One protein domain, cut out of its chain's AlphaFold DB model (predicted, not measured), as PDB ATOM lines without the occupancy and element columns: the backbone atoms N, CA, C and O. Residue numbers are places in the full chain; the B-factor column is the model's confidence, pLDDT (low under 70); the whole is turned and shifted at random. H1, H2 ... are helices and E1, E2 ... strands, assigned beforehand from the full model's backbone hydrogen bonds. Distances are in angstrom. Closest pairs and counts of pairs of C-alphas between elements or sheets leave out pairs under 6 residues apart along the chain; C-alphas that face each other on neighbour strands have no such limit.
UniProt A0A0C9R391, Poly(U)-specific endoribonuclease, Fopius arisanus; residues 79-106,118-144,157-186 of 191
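This is residues 79 to 106, 118 to 144 and 157 to 186 of the 191 residues of the protein "Poly(U)-specific endoribonuclease" of Fopius arisanus (UniProt A0A0C9R391). The parts form a loose, open ring: a short two-strand ribbon, E1 and E2, lies at one end with the small helices H2 and H3 at its base, and H1 and H6 lie at the other end. H4 and H5 are side by side along one edge, and residues 91 to 95 link H1 to H2 along another. The 85 printed residues run H1 H2 E1 E2 H3 H4 H5 H6, six named helices and two antiparallel strands, mostly helix. The whole is loose, radius of gyration of the C-alphas 16.2 A, and flat, spanning 50 by 39 by 20 A.

Find E1 at residues 100 to 102, C-alpha 100 at (-34.929, -4.013, -43.140), and E2 at 122 to 124. H2 is residues 96 to 99 and H3 126 to 130. H4 runs from 132 to 142, 15.7 A, and H5 from 157 to 170, 19.9 A. H1 starts at C-alpha 79, (-41.515, 22.589, -28.769), and runs 17.0 A to residue 90; H6, residues 173 to 184, is 16.4 A long and ends at C-alpha 184, (-34.495, 31.580, -40.811).

Look first at antiparallel E1 and E2, where N 101 and O 123 are within hydrogen-bond range at 2.9 A. H2 touches H3, closest C-alphas Tyr 99 and Val 128, 6.0 A. H3 is close to H4 but not clearly touching, C-alphas Phe 129 and Asn 135 at 5.3 A. H4 touches H5, C-alphas Arg 136 and Leu 165 at 5.4 A, a shallow tilt of 31 degrees, opposite ways. H5 is close to H6 but not clearly touching, C-alphas Leu 170 and Ser 176 at 6.3 A, about perpendicular at 80 degrees. H1, with residues 88 to 89 alone, touches residues 174 to 178 of H6, C-alphas Leu 88 and Val 174 at 5.4 A, a shallow tilt of 26 degrees, opposite ways. H1 and H2 are apart. In H1, H4, H5 and H6 every O i to N i+4 pair is within hydrogen-bond range; H3 has 0 of 1, but 2 of 2 O i to N i+3 pairs, and H2 is too short for an O i to N i+4 pair.

The farthest C-alphas, Pro 118 and Tyr 186, are 50.4 A apart. Residues 107 to 117 and 145 to 156 are not printed, with C-alpha gaps of 9.5 A and 13.7 A. The links printed whole are tight. No printed residue is under 70 in pLDDT.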
ATOM      1  N   ILE A  79     -40.250  22.855 -28.060       96.19
ATOM      2  CA  ILE A  79     -41.515  22.589 -28.769       96.19
ATOM      3  C   ILE A  79     -41.334  22.808 -30.273       96.19
ATOM      4  O   ILE A  79     -41.865  22.048 -31.081       96.19
ATOM      5  N   GLU A  80     -40.574  23.837 -30.640       95.25
ATOM      6  CA  GLU A  80     -40.257  24.140 -32.029       95.25
ATOM      7  C   GLU A  80     -39.360  23.058 -32.635       95.25
ATOM      8  O   GLU A  80     -39.699  22.533 -33.691       95.25
ATOM      9  N   LEU A  81     -38.296  22.649 -31.936       95.81
ATOM     10  CA  LEU A  81     -37.431  21.546 -32.373       95.81
ATOM     11  C   LEU A  81     -38.203  20.240 -32.559       95.81
ATOM     12  O   LEU A  81     -37.975  19.537 -33.539       95.81
ATOM     13  N   ARG A  82     -39.144  19.925 -31.659       97.38
ATOM     14  CA  ARG A  82     -39.979  18.726 -31.784       97.38
ATOM     15  C   ARG A  82     -40.818  18.766 -33.060       97.38
ATOM     16  O   ARG A  82     -40.723  17.849 -33.868       97.38
ATOM     17  N   ARG A  83     -41.576  19.847 -33.273       97.06
ATOM     18  CA  ARG A  83     -42.398  20.023 -34.486       97.06
ATOM     19  C   ARG A  83     -41.545  19.982 -35.748       97.06
ATOM     20  O   ARG A  83     -41.899  19.333 -36.723       97.06
ATOM     21  N   PHE A  84     -40.400  20.650 -35.714       96.88
ATOM     22  CA  PHE A  84     -39.463  20.658 -36.823       96.88
ATOM     23  C   PHE A  84     -38.925  19.248 -37.129       96.88
ATOM     24  O   PHE A  84     -38.873  18.856 -38.291       96.88
ATOM     25  N   SER A  85     -38.619  18.443 -36.107       97.25
ATOM     26  CA  SER A  85     -38.181  17.054 -36.287       97.25
ATOM     27  C   SER A  85     -39.255  16.162 -36.926       97.25
ATOM     28  O   SER A  85     -38.930  15.333 -37.771       97.25
ATOM     29  N   GLU A  86     -40.535  16.375 -36.598       97.62
ATOM     30  CA  GLU A  86     -41.666  15.669 -37.217       97.62
ATOM     31  C   GLU A  86     -41.796  16.039 -38.703       97.62
ATOM     32  O   GLU A  86     -41.988  15.168 -39.553       97.62
ATOM     33  N   VAL A  87     -41.613  17.324 -39.033       97.19
ATOM     34  CA  VAL A  87     -41.581  17.795 -40.426       97.19
ATOM     35  C   VAL A  87     -40.428  17.145 -41.189       97.19
ATOM     36  O   VAL A  87     -40.649  16.633 -42.286       97.19
ATOM     37  N   LEU A  88     -39.220  17.110 -40.621       97.12
ATOM     38  CA  LEU A  88     -38.081  16.442 -41.256       97.12
ATOM     39  C   LEU A  88     -38.342  14.949 -41.470       97.12
ATOM     40  O   LEU A  88     -38.089  14.442 -42.558       97.12
ATOM     41  N   PHE A  89     -38.899  14.265 -40.469       95.88
ATOM     42  CA  PHE A  89     -39.236  12.847 -40.563       95.88
ATOM     43  C   PHE A  89     -40.233  12.567 -41.695       95.88
ATOM     44  O   PHE A  89     -40.063  11.618 -42.452       95.88
ATOM     45  N   SER A  90     -41.237  13.433 -41.873       95.69
ATOM     46  CA  SER A  90     -42.207  13.302 -42.970       95.69
ATOM     47  C   SER A  90     -41.608  13.493 -44.371       95.69
ATOM     48  O   SER A  90     -42.207  13.059 -45.353       95.69
ATOM     49  N   LYS A  91     -40.433  14.130 -44.473       95.75
ATOM     50  CA  LYS A  91     -39.724  14.391 -45.734       95.75
ATOM     51  C   LYS A  91     -38.669  13.336 -46.074       95.75
ATOM     52  O   LYS A  91     -38.054  13.422 -47.134       95.75
ATOM     53  N   ASP A  92     -38.442  12.350 -45.206       94.38
ATOM     54  CA  ASP A  92     -37.460  11.295 -45.457       94.38
ATOM     55  C   ASP A  92     -37.990  10.240 -46.442       94.38
ATOM     56  O   ASP A  92     -38.507   9.182 -46.073       94.38
ATOM     57  N   ILE A  93     -37.837  10.533 -47.735       89.75
ATOM     58  CA  ILE A  93     -38.174   9.618 -48.835       89.75
ATOM     59  C   ILE A  93     -37.177   8.460 -48.980       89.75
ATOM     60  O   ILE A  93     -37.507   7.419 -49.553       89.75
ATOM     61  N   ASN A  94     -35.956   8.635 -48.466       89.00
ATOM     62  CA  ASN A  94     -34.852   7.685 -48.597       89.00
ATOM     63  C   ASN A  94     -34.821   6.671 -47.442       89.00
ATOM     64  O   ASN A  94     -33.849   5.929 -47.292       89.00
ATOM     65  N   ASN A  95     -35.892   6.609 -46.647       90.69
ATOM     66  CA  ASN A  95     -36.011   5.709 -45.514       90.69
ATOM     67  C   ASN A  95     -35.859   4.230 -45.932       90.69
ATOM     68  O   ASN A  95     -36.614   3.684 -46.745       90.69
ATOM     69  N   ALA A  96     -34.884   3.564 -45.313       92.25
ATOM     70  CA  ALA A  96     -34.527   2.172 -45.555       92.25
ATOM     71  C   ALA A  96     -35.462   1.148 -44.892       92.25
ATOM     72  O   ALA A  96     -35.321  -0.044 -45.156       92.25
ATOM     73  N   TRP A  97     -36.406   1.582 -44.048       92.44
ATOM     74  CA  TRP A  97     -37.243   0.698 -43.227       92.44
ATOM     75  C   TRP A  97     -37.900  -0.443 -44.015       92.44
ATOM     76  O   TRP A  97     -37.896  -1.586 -43.575       92.44
ATOM     77  N   LYS A  98     -38.380  -0.165 -45.232       92.50
ATOM     78  CA  LYS A  98     -39.021  -1.161 -46.112       92.50
ATOM     79  C   LYS A  98     -38.103  -2.307 -46.566       92.50
ATOM     80  O   LYS A  98     -38.592  -3.305 -47.083       92.50
ATOM     81  N   TYR A  99     -36.790  -2.158 -46.406       94.44
ATOM     82  CA  TYR A  99     -35.775  -3.140 -46.791       94.44
ATOM     83  C   TYR A  99     -35.151  -3.863 -45.595       94.44
ATOM     84  O   TYR A  99     -34.297  -4.726 -45.795       94.44
ATOM     85  N   ILE A 100     -35.534  -3.502 -44.368       94.69
ATOM     86  CA  ILE A 100     -34.929  -4.013 -43.140       94.69
ATOM     87  C   ILE A 100     -35.975  -4.813 -42.376       94.69
ATOM     88  O   ILE A 100     -37.045  -4.314 -42.040       94.69
ATOM     89  N   GLN A 101     -35.634  -6.053 -42.052       95.94
ATOM     90  CA  GLN A 101     -36.397  -6.884 -41.137       95.94
ATOM     91  C   GLN A 101     -35.633  -7.009 -39.819       95.94
ATOM     92  O   GLN A 101     -34.456  -7.369 -39.806       95.94
ATOM     93  N   ILE A 102     -36.318  -6.721 -38.711       95.56
ATOM     94  CA  ILE A 102     -35.758  -6.831 -37.362       95.56
ATOM     95  C   ILE A 102     -36.154  -8.172 -36.745       95.56
ATOM     96  O   ILE A 102     -37.333  -8.522 -36.695       95.56
ATOM     97  N   ASN A 103     -35.165  -8.881 -36.212       94.88
ATOM     98  CA  ASN A 103     -35.312 -10.095 -35.427       94.88
ATOM     99  C   ASN A 103     -34.855  -9.841 -33.980       94.88
ATOM    100  O   ASN A 103     -33.689 -10.021 -33.636       94.88
ATOM    101  N   LEU A 104     -35.783  -9.382 -33.132       92.81
ATOM    102  CA  LEU A 104     -35.494  -9.004 -31.739       92.81
ATOM    103  C   LEU A 104     -35.137 -10.194 -30.837       92.81
ATOM    104  O   LEU A 104     -34.485  -9.996 -29.815       92.81
ATOM    105  N   GLN A 105     -35.549 -11.409 -31.215       93.75
ATOM    106  CA  GLN A 105     -35.301 -12.641 -30.460       93.75
ATOM    107  C   GLN A 105     -35.758 -12.511 -28.993       93.75
ATOM    108  O   GLN A 105     -36.805 -11.916 -28.736       93.75
ATOM    109  N   ASN A 106     -35.036 -13.097 -28.030       92.06
ATOM    110  CA  ASN A 106     -35.441 -13.112 -26.624       92.06
ATOM    111  C   ASN A 106     -34.555 -12.221 -25.742       92.06
ATOM    112  O   ASN A 106     -33.362 -12.040 -25.979       92.06
ATOM    113  N   PRO A 118     -29.346 -16.109 -30.885       92.38
ATOM    114  CA  PRO A 118     -28.352 -16.757 -31.749       92.38
ATOM    115  C   PRO A 118     -28.386 -16.305 -33.220       92.38
ATOM    116  O   PRO A 118     -27.412 -16.491 -33.947       92.38
ATOM    117  N   GLU A 119     -29.497 -15.738 -33.681       95.25
ATOM    118  CA  GLU A 119     -29.680 -15.273 -35.055       95.25
ATOM    119  C   GLU A 119     -29.261 -13.796 -35.221       95.25
ATOM    120  O   GLU A 119     -29.181 -13.040 -34.249       95.25
ATOM    121  N   PRO A 120     -29.028 -13.314 -36.452       95.56
ATOM    122  CA  PRO A 120     -28.764 -11.899 -36.694       95.56
ATOM    123  C   PRO A 120     -29.959 -11.011 -36.324       95.56
ATOM    124  O   PRO A 120     -31.106 -11.340 -36.628       95.56
ATOM    125  N   LEU A 121     -29.687  -9.839 -35.735       95.62
ATOM    126  CA  LEU A 121     -30.719  -8.850 -35.393       95.62
ATOM    127  C   LEU A 121     -31.397  -8.257 -36.632       95.62
ATOM    128  O   LEU A 121     -32.578  -7.927 -36.588       95.62
ATOM    129  N   LEU A 122     -30.647  -8.076 -37.718       96.12
ATOM    130  CA  LEU A 122     -31.111  -7.395 -38.921       96.12
ATOM    131  C   LEU A 122     -30.932  -8.304 -40.131       96.12
ATOM    132  O   LEU A 122     -29.830  -8.779 -40.401       96.12
ATOM    133  N   VAL A 123     -32.007  -8.480 -40.893       94.88
ATOM    134  CA  VAL A 123     -31.969  -9.049 -42.240       94.88
ATOM    135  C   VAL A 123     -32.229  -7.909 -43.213       94.88
ATOM    136  O   VAL A 123     -33.261  -7.241 -43.143       94.88
ATOM    137  N   VAL A 124     -31.262  -7.650 -44.088       94.75
ATOM    138  CA  VAL A 124     -31.250  -6.469 -44.954       94.75
ATOM    139  C   VAL A 124     -31.361  -6.901 -46.409       94.75
ATOM    140  O   VAL A 124     -30.552  -7.689 -46.895       94.75
ATOM    141  N   ASN A 125     -32.351  -6.366 -47.121       95.25
ATOM    142  CA  ASN A 125     -32.483  -6.575 -48.557       95.25
ATOM    143  C   ASN A 125     -31.380  -5.790 -49.305       95.25
ATOM    144  O   ASN A 125     -31.270  -4.578 -49.095       95.25
ATOM    145  N   PRO A 126     -30.602  -6.425 -50.207       94.00
ATOM    146  CA  PRO A 126     -29.533  -5.769 -50.963       94.00
ATOM    147  C   PRO A 126     -29.948  -4.517 -51.748       94.00
ATOM    148  O   PRO A 126     -29.114  -3.642 -51.979       94.00
ATOM    149  N   GLU A 127     -31.224  -4.390 -52.118       92.81
ATOM    150  CA  GLU A 127     -31.754  -3.202 -52.797       92.81
ATOM    151  C   GLU A 127     -31.552  -1.911 -51.984       92.81
ATOM    152  O   GLU A 127     -31.421  -0.834 -52.565       92.81
ATOM    153  N   VAL A 128     -31.425  -2.003 -50.652       93.75
ATOM    154  CA  VAL A 128     -31.130  -0.846 -49.791       93.75
ATOM    155  C   VAL A 128     -29.817  -0.157 -50.171       93.75
ATOM    156  O   VAL A 128     -29.690   1.059 -50.056       93.75
ATOM    157  N   PHE A 129     -28.839  -0.916 -50.677       93.06
ATOM    158  CA  PHE A 129     -27.521  -0.394 -51.034       93.06
ATOM    159  C   PHE A 129     -27.523   0.390 -52.348       93.06
ATOM    160  O   PHE A 129     -26.495   0.962 -52.715       93.06
ATOM    161  N   ARG A 130     -28.662   0.417 -53.052       92.69
ATOM    162  CA  ARG A 130     -28.877   1.259 -54.231       92.69
ATOM    163  C   ARG A 130     -29.364   2.660 -53.878       92.69
ATOM    164  O   ARG A 130     -29.318   3.529 -54.743       92.69
ATOM    165  N   ILE A 131     -29.831   2.889 -52.646       93.88
ATOM    166  CA  ILE A 131     -30.223   4.227 -52.194       93.88
ATOM    167  C   ILE A 131     -28.966   5.111 -52.213       93.88
ATOM    168  O   ILE A 131     -27.982   4.741 -51.565       93.88
ATOM    169  N   PRO A 132     -28.965   6.256 -52.927       92.56
ATOM    170  CA  PRO A 132     -27.754   7.045 -53.145       92.56
ATOM    171  C   PRO A 132     -27.038   7.424 -51.848       92.56
ATOM    172  O   PRO A 132     -25.842   7.188 -51.714       92.56
ATOM    173  N   THR A 133     -27.769   7.928 -50.854       94.06
ATOM    174  CA  THR A 133     -27.200   8.345 -49.564       94.06
ATOM    175  C   THR A 133     -26.562   7.177 -48.808       94.06
ATOM    176  O   THR A 133     -25.431   7.289 -48.345       94.06
ATOM    177  N   ILE A 134     -27.229   6.022 -48.749       94.69
ATOM    178  CA  ILE A 134     -26.715   4.813 -48.081       94.69
ATOM    179  C   ILE A 134     -25.491   4.265 -48.811       94.69
ATOM    180  O   ILE A 134     -24.520   3.865 -48.173       94.69
ATOM    181  N   ASN A 135     -25.516   4.271 -50.143       93.88
ATOM    182  CA  ASN A 135     -24.398   3.835 -50.964       93.88
ATOM    183  C   ASN A 135     -23.140   4.674 -50.695       93.88
ATOM    184  O   ASN A 135     -22.075   4.112 -50.438       93.88
ATOM    185  N   ARG A 136     -23.280   6.007 -50.683       93.69
ATOM    186  CA  ARG A 136     -22.177   6.930 -50.380       93.69
ATOM    187  C   ARG A 136     -21.659   6.760 -48.952       93.69
ATOM    188  O   ARG A 136     -20.452   6.703 -48.751       93.69
ATOM    189  N   VAL A 137     -22.547   6.615 -47.967       93.94
ATOM    190  CA  VAL A 137     -22.147   6.362 -46.570       93.94
ATOM    191  C   VAL A 137     -21.389   5.041 -46.437       93.94
ATOM    192  O   VAL A 137     -20.376   4.979 -45.748       93.94
ATOM    193  N   ARG A 138     -21.839   3.986 -47.120       92.88
ATOM    194  CA  ARG A 138     -21.152   2.691 -47.115       92.88
ATOM    195  C   ARG A 138     -19.734   2.791 -47.682       92.88
ATOM    196  O   ARG A 138     -18.824   2.256 -47.062       92.88
ATOM    197  N   GLN A 139     -19.543   3.516 -48.788       90.31
ATOM    198  CA  GLN A 139     -18.209   3.774 -49.353       90.31
ATOM    199  C   GLN A 139     -17.275   4.423 -48.318       90.31
ATOM    200  O   GLN A 139     -16.119   4.029 -48.211       90.31
ATOM    201  N   MET A 140     -17.785   5.342 -47.485       89.31
ATOM    202  CA  MET A 140     -16.977   5.956 -46.420       89.31
ATOM    203  C   MET A 140     -16.538   4.935 -45.366       89.31
ATOM    204  O   MET A 140     -15.411   5.001 -44.880       89.31
ATOM    205  N   TYR A 141     -17.421   4.002 -44.997       89.38
ATOM    206  CA  TYR A 141     -17.105   2.986 -43.994       89.38
ATOM    207  C   TYR A 141     -16.073   1.972 -44.482       89.38
ATOM    208  O   TYR A 141     -15.234   1.552 -43.687       89.38
ATOM    209  N   ASP A 142     -16.094   1.619 -45.767       86.00
ATOM    210  CA  ASP A 142     -15.139   0.669 -46.347       86.00
ATOM    211  C   ASP A 142     -13.686   1.199 -46.281       86.00
ATOM    212  O   ASP A 142     -12.741   0.412 -46.197       86.00
ATOM    213  N   ASN A 143     -13.504   2.525 -46.225       83.50
ATOM    214  CA  ASN A 143     -12.199   3.185 -46.099       83.50
ATOM    215  C   ASN A 143     -11.704   3.345 -44.646       83.50
ATOM    216  O   ASN A 143     -10.569   3.773 -44.430       83.50
ATOM    217  N   TYR A 144     -12.522   3.036 -43.633       83.50
ATOM    218  CA  TYR A 144     -12.150   3.265 -42.235       83.50
ATOM    219  C   TYR A 144     -11.127   2.231 -41.736       83.50
ATOM    220  O   TYR A 144     -11.345   1.018 -41.792       83.50
ATOM    221  N   PHE A 157      -8.857  11.472 -53.575       88.06
ATOM    222  CA  PHE A 157      -9.962  10.527 -53.701       88.06
ATOM    223  C   PHE A 157     -10.916  10.600 -52.498       88.06
ATOM    224  O   PHE A 157     -12.113  10.785 -52.688       88.06
ATOM    225  N   HIS A 158     -10.388  10.611 -51.264       88.44
ATOM    226  CA  HIS A 158     -11.216  10.762 -50.057       88.44
ATOM    227  C   HIS A 158     -12.022  12.071 -50.056       88.44
ATOM    228  O   HIS A 158     -13.152  12.101 -49.577       88.44
ATOM    229  N   LYS A 159     -11.468  13.165 -50.594       91.75
ATOM    230  CA  LYS A 159     -12.192  14.445 -50.694       91.75
ATOM    231  C   LYS A 159     -13.330  14.386 -51.708       91.75
ATOM    232  O   LYS A 159     -14.399  14.923 -51.446       91.75
ATOM    233  N   GLU A 160     -13.105  13.761 -52.858       93.00
ATOM    234  CA  GLU A 160     -14.129  13.603 -53.896       93.00
ATOM    235  C   GLU A 160     -15.300  12.748 -53.403       93.00
ATOM    236  O   GLU A 160     -16.468  13.093 -53.590       93.00
ATOM    237  N   GLU A 161     -14.979  11.674 -52.695       92.25
ATOM    238  CA  GLU A 161     -15.925  10.806 -52.012       92.25
ATOM    239  C   GLU A 161     -16.755  11.546 -50.947       92.25
ATOM    240  O   GLU A 161     -17.986  11.444 -50.934       92.25
ATOM    241  N   GLN A 162     -16.105  12.350 -50.100       92.75
ATOM    242  CA  GLN A 162     -16.781  13.183 -49.099       92.75
ATOM    243  C   GLN A 162     -17.682  14.239 -49.744       92.75
ATOM    244  O   GLN A 162     -18.827  14.400 -49.324       92.75
ATOM    245  N   ASN A 163     -17.205  14.925 -50.784       95.38
ATOM    246  CA  ASN A 163     -18.005  15.899 -51.527       95.38
ATOM    247  C   ASN A 163     -19.225  15.230 -52.167       95.38
ATOM    248  O   ASN A 163     -20.333  15.728 -52.028       95.38
ATOM    249  N   SER A 164     -19.046  14.050 -52.766       94.75
ATOM    250  CA  SER A 164     -20.145  13.280 -53.358       94.75
ATOM    251  C   SER A 164     -21.204  12.874 -52.329       94.75
ATOM    252  O   SER A 164     -22.394  12.844 -52.645       94.75
ATOM    253  N   LEU A 165     -20.796  12.544 -51.097       95.00
ATOM    254  CA  LEU A 165     -21.730  12.288 -50.000       95.00
ATOM    255  C   LEU A 165     -22.471  13.566 -49.592       95.00
ATOM    256  O   LEU A 165     -23.688  13.525 -49.412       95.00
ATOM    257  N   LEU A 166     -21.758  14.685 -49.446       96.19
ATOM    258  CA  LEU A 166     -22.364  15.967 -49.095       96.19
ATOM    259  C   LEU A 166     -23.382  16.402 -50.146       96.19
ATOM    260  O   LEU A 166     -24.506  16.727 -49.777       96.19
ATOM    261  N   ASP A 167     -23.038  16.327 -51.428       96.00
ATOM    262  CA  ASP A 167     -23.942  16.659 -52.529       96.00
ATOM    263  C   ASP A 167     -25.203  15.787 -52.484       96.00
ATOM    264  O   ASP A 167     -26.317  16.303 -52.537       96.00
ATOM    265  N   ALA A 168     -25.046  14.474 -52.279       95.06
ATOM    266  CA  ALA A 168     -26.175  13.553 -52.165       95.06
ATOM    267  C   ALA A 168     -27.071  13.830 -50.945       95.06
ATOM    268  O   ALA A 168     -28.271  13.577 -51.003       95.06
ATOM    269  N   LEU A 169     -26.513  14.317 -49.832       95.06
ATOM    270  CA  LEU A 169     -27.291  14.709 -48.653       95.06
ATOM    271  C   LEU A 169     -27.996  16.049 -48.868       95.06
ATOM    272  O   LEU A 169     -29.169  16.173 -48.520       95.06
ATOM    273  N   LEU A 170     -27.301  17.036 -49.434       95.06
ATOM    274  CA  LEU A 170     -27.827  18.375 -49.705       95.06
ATOM    275  C   LEU A 170     -28.959  18.362 -50.740       95.06
ATOM    276  O   LEU A 170     -29.880  19.166 -50.624       95.06
ATOM    277  N   ASP A 171     -28.928  17.423 -51.688       95.12
ATOM    278  CA  ASP A 171     -29.991  17.209 -52.681       95.12
ATOM    279  C   ASP A 171     -31.298  16.665 -52.068       95.12
ATOM    280  O   ASP A 171     -32.353  16.689 -52.693       95.12
ATOM    281  N   THR A 172     -31.274  16.191 -50.817       95.88
ATOM    282  CA  THR A 172     -32.490  15.695 -50.159       95.88
ATOM    283  C   THR A 172     -33.398  16.823 -49.665       95.88
ATOM    284  O   THR A 172     -32.950  17.844 -49.131       95.88
ATOM    285  N   ASP A 173     -34.710  16.579 -49.715       95.94
ATOM    286  CA  ASP A 173     -35.724  17.484 -49.156       95.94
ATOM    287  C   ASP A 173     -35.541  17.724 -47.653       95.94
ATOM    288  O   ASP A 173     -35.812  18.821 -47.151       95.94
ATOM    289  N   VAL A 174     -35.074  16.703 -46.925       96.62
ATOM    290  CA  VAL A 174     -34.771  16.777 -45.489       96.62
ATOM    291  C   VAL A 174     -33.715  17.848 -45.241       96.62
ATOM    292  O   VAL A 174     -33.923  18.753 -44.431       96.62
ATOM    293  N   MET A 175     -32.599  17.780 -45.968       95.75
ATOM    294  CA  MET A 175     -31.490  18.704 -45.776       95.75
ATOM    295  C   MET A 175     -31.827  20.110 -46.272       95.75
ATOM    296  O   MET A 175     -31.540  21.079 -45.573       95.75
ATOM    297  N   SER A 176     -32.523  20.231 -47.404       95.12
ATOM    298  CA  SER A 176     -33.021  21.520 -47.903       95.12
ATOM    299  C   SER A 176     -33.926  22.219 -46.880       95.12
ATOM    300  O   SER A 176     -33.740  23.399 -46.571       95.12
ATOM    301  N   THR A 177     -34.852  21.472 -46.268       96.12
ATOM    302  CA  THR A 177     -35.740  21.990 -45.214       96.12
ATOM    303  C   THR A 177     -34.955  22.379 -43.956       96.12
ATOM    304  O   THR A 177     -35.249  23.398 -43.329       96.12
ATOM    305  N   ALA A 178     -33.923  21.610 -43.597       96.00
ATOM    306  CA  ALA A 178     -33.067  21.927 -42.461       96.00
ATOM    307  C   ALA A 178     -32.205  23.168 -42.673       96.00
ATOM    308  O   ALA A 178     -32.126  24.017 -41.785       96.00
ATOM    309  N   MET A 179     -31.618  23.327 -43.854       94.88
ATOM    310  CA  MET A 179     -30.864  24.528 -44.195       94.88
ATOM    311  C   MET A 179     -31.744  25.778 -44.168       94.88
ATOM    312  O   MET A 179     -31.315  26.811 -43.652       94.88
ATOM    313  N   GLN A 180     -32.980  25.680 -44.664       93.75
ATOM    314  CA  GLN A 180     -33.936  26.782 -44.604       93.75
ATOM    315  C   GLN A 180     -34.261  27.164 -43.156       93.75
ATOM    316  O   GLN A 180     -34.128  28.330 -42.789       93.75
ATOM    317  N   PHE A 181     -34.577  26.182 -42.305       94.06
ATOM    318  CA  PHE A 181     -34.831  26.418 -40.882       94.06
ATOM    319  C   PHE A 181     -33.648  27.107 -40.184       94.06
ATOM    320  O   PHE A 181     -33.827  28.079 -39.448       94.06
ATOM    321  N   LEU A 182     -32.420  26.652 -40.444       93.31
ATOM    322  CA  LEU A 182     -31.214  27.250 -39.868       93.31
ATOM    323  C   LEU A 182     -30.959  28.680 -40.375       93.31
ATOM    324  O   LEU A 182     -30.525  29.538 -39.603       93.31
ATOM    325  N   SER A 183     -31.248  28.952 -41.647       92.56
ATOM    326  CA  SER A 183     -31.164  30.289 -42.252       92.56
ATOM    327  C   SER A 183     -32.193  31.256 -41.649       92.56
ATOM    328  O   SER A 183     -31.867  32.393 -41.293       92.56
ATOM    329  N   ASP A 184     -33.425  30.792 -41.432       90.94
ATOM    330  CA  ASP A 184     -34.495  31.580 -40.811       90.94
ATOM    331  C   ASP A 184     -34.194  31.932 -39.351       90.94
ATOM    332  O   ASP A 184     -34.582  33.002 -38.867       90.94
ATOM    333  N   LYS A 185     -33.438  31.066 -38.670       90.81
ATOM    334  CA  LYS A 185     -32.940  31.254 -37.303       90.81
ATOM    335  C   LYS A 185     -31.571  31.928 -37.213       90.81
ATOM    336  O   LYS A 185     -31.054  32.087 -36.109       90.81
ATOM    337  N   TYR A 186     -31.016  32.388 -38.337       88.81
ATOM    338  CA  TYR A 186     -29.752  33.134 -38.393       88.81
ATOM    339  C   TYR A 186     -28.535  32.325 -37.908       88.81
ATOM    340  O   TYR A 186     -27.530  32.902 -37.488       88.81
TER     341      TYR A 186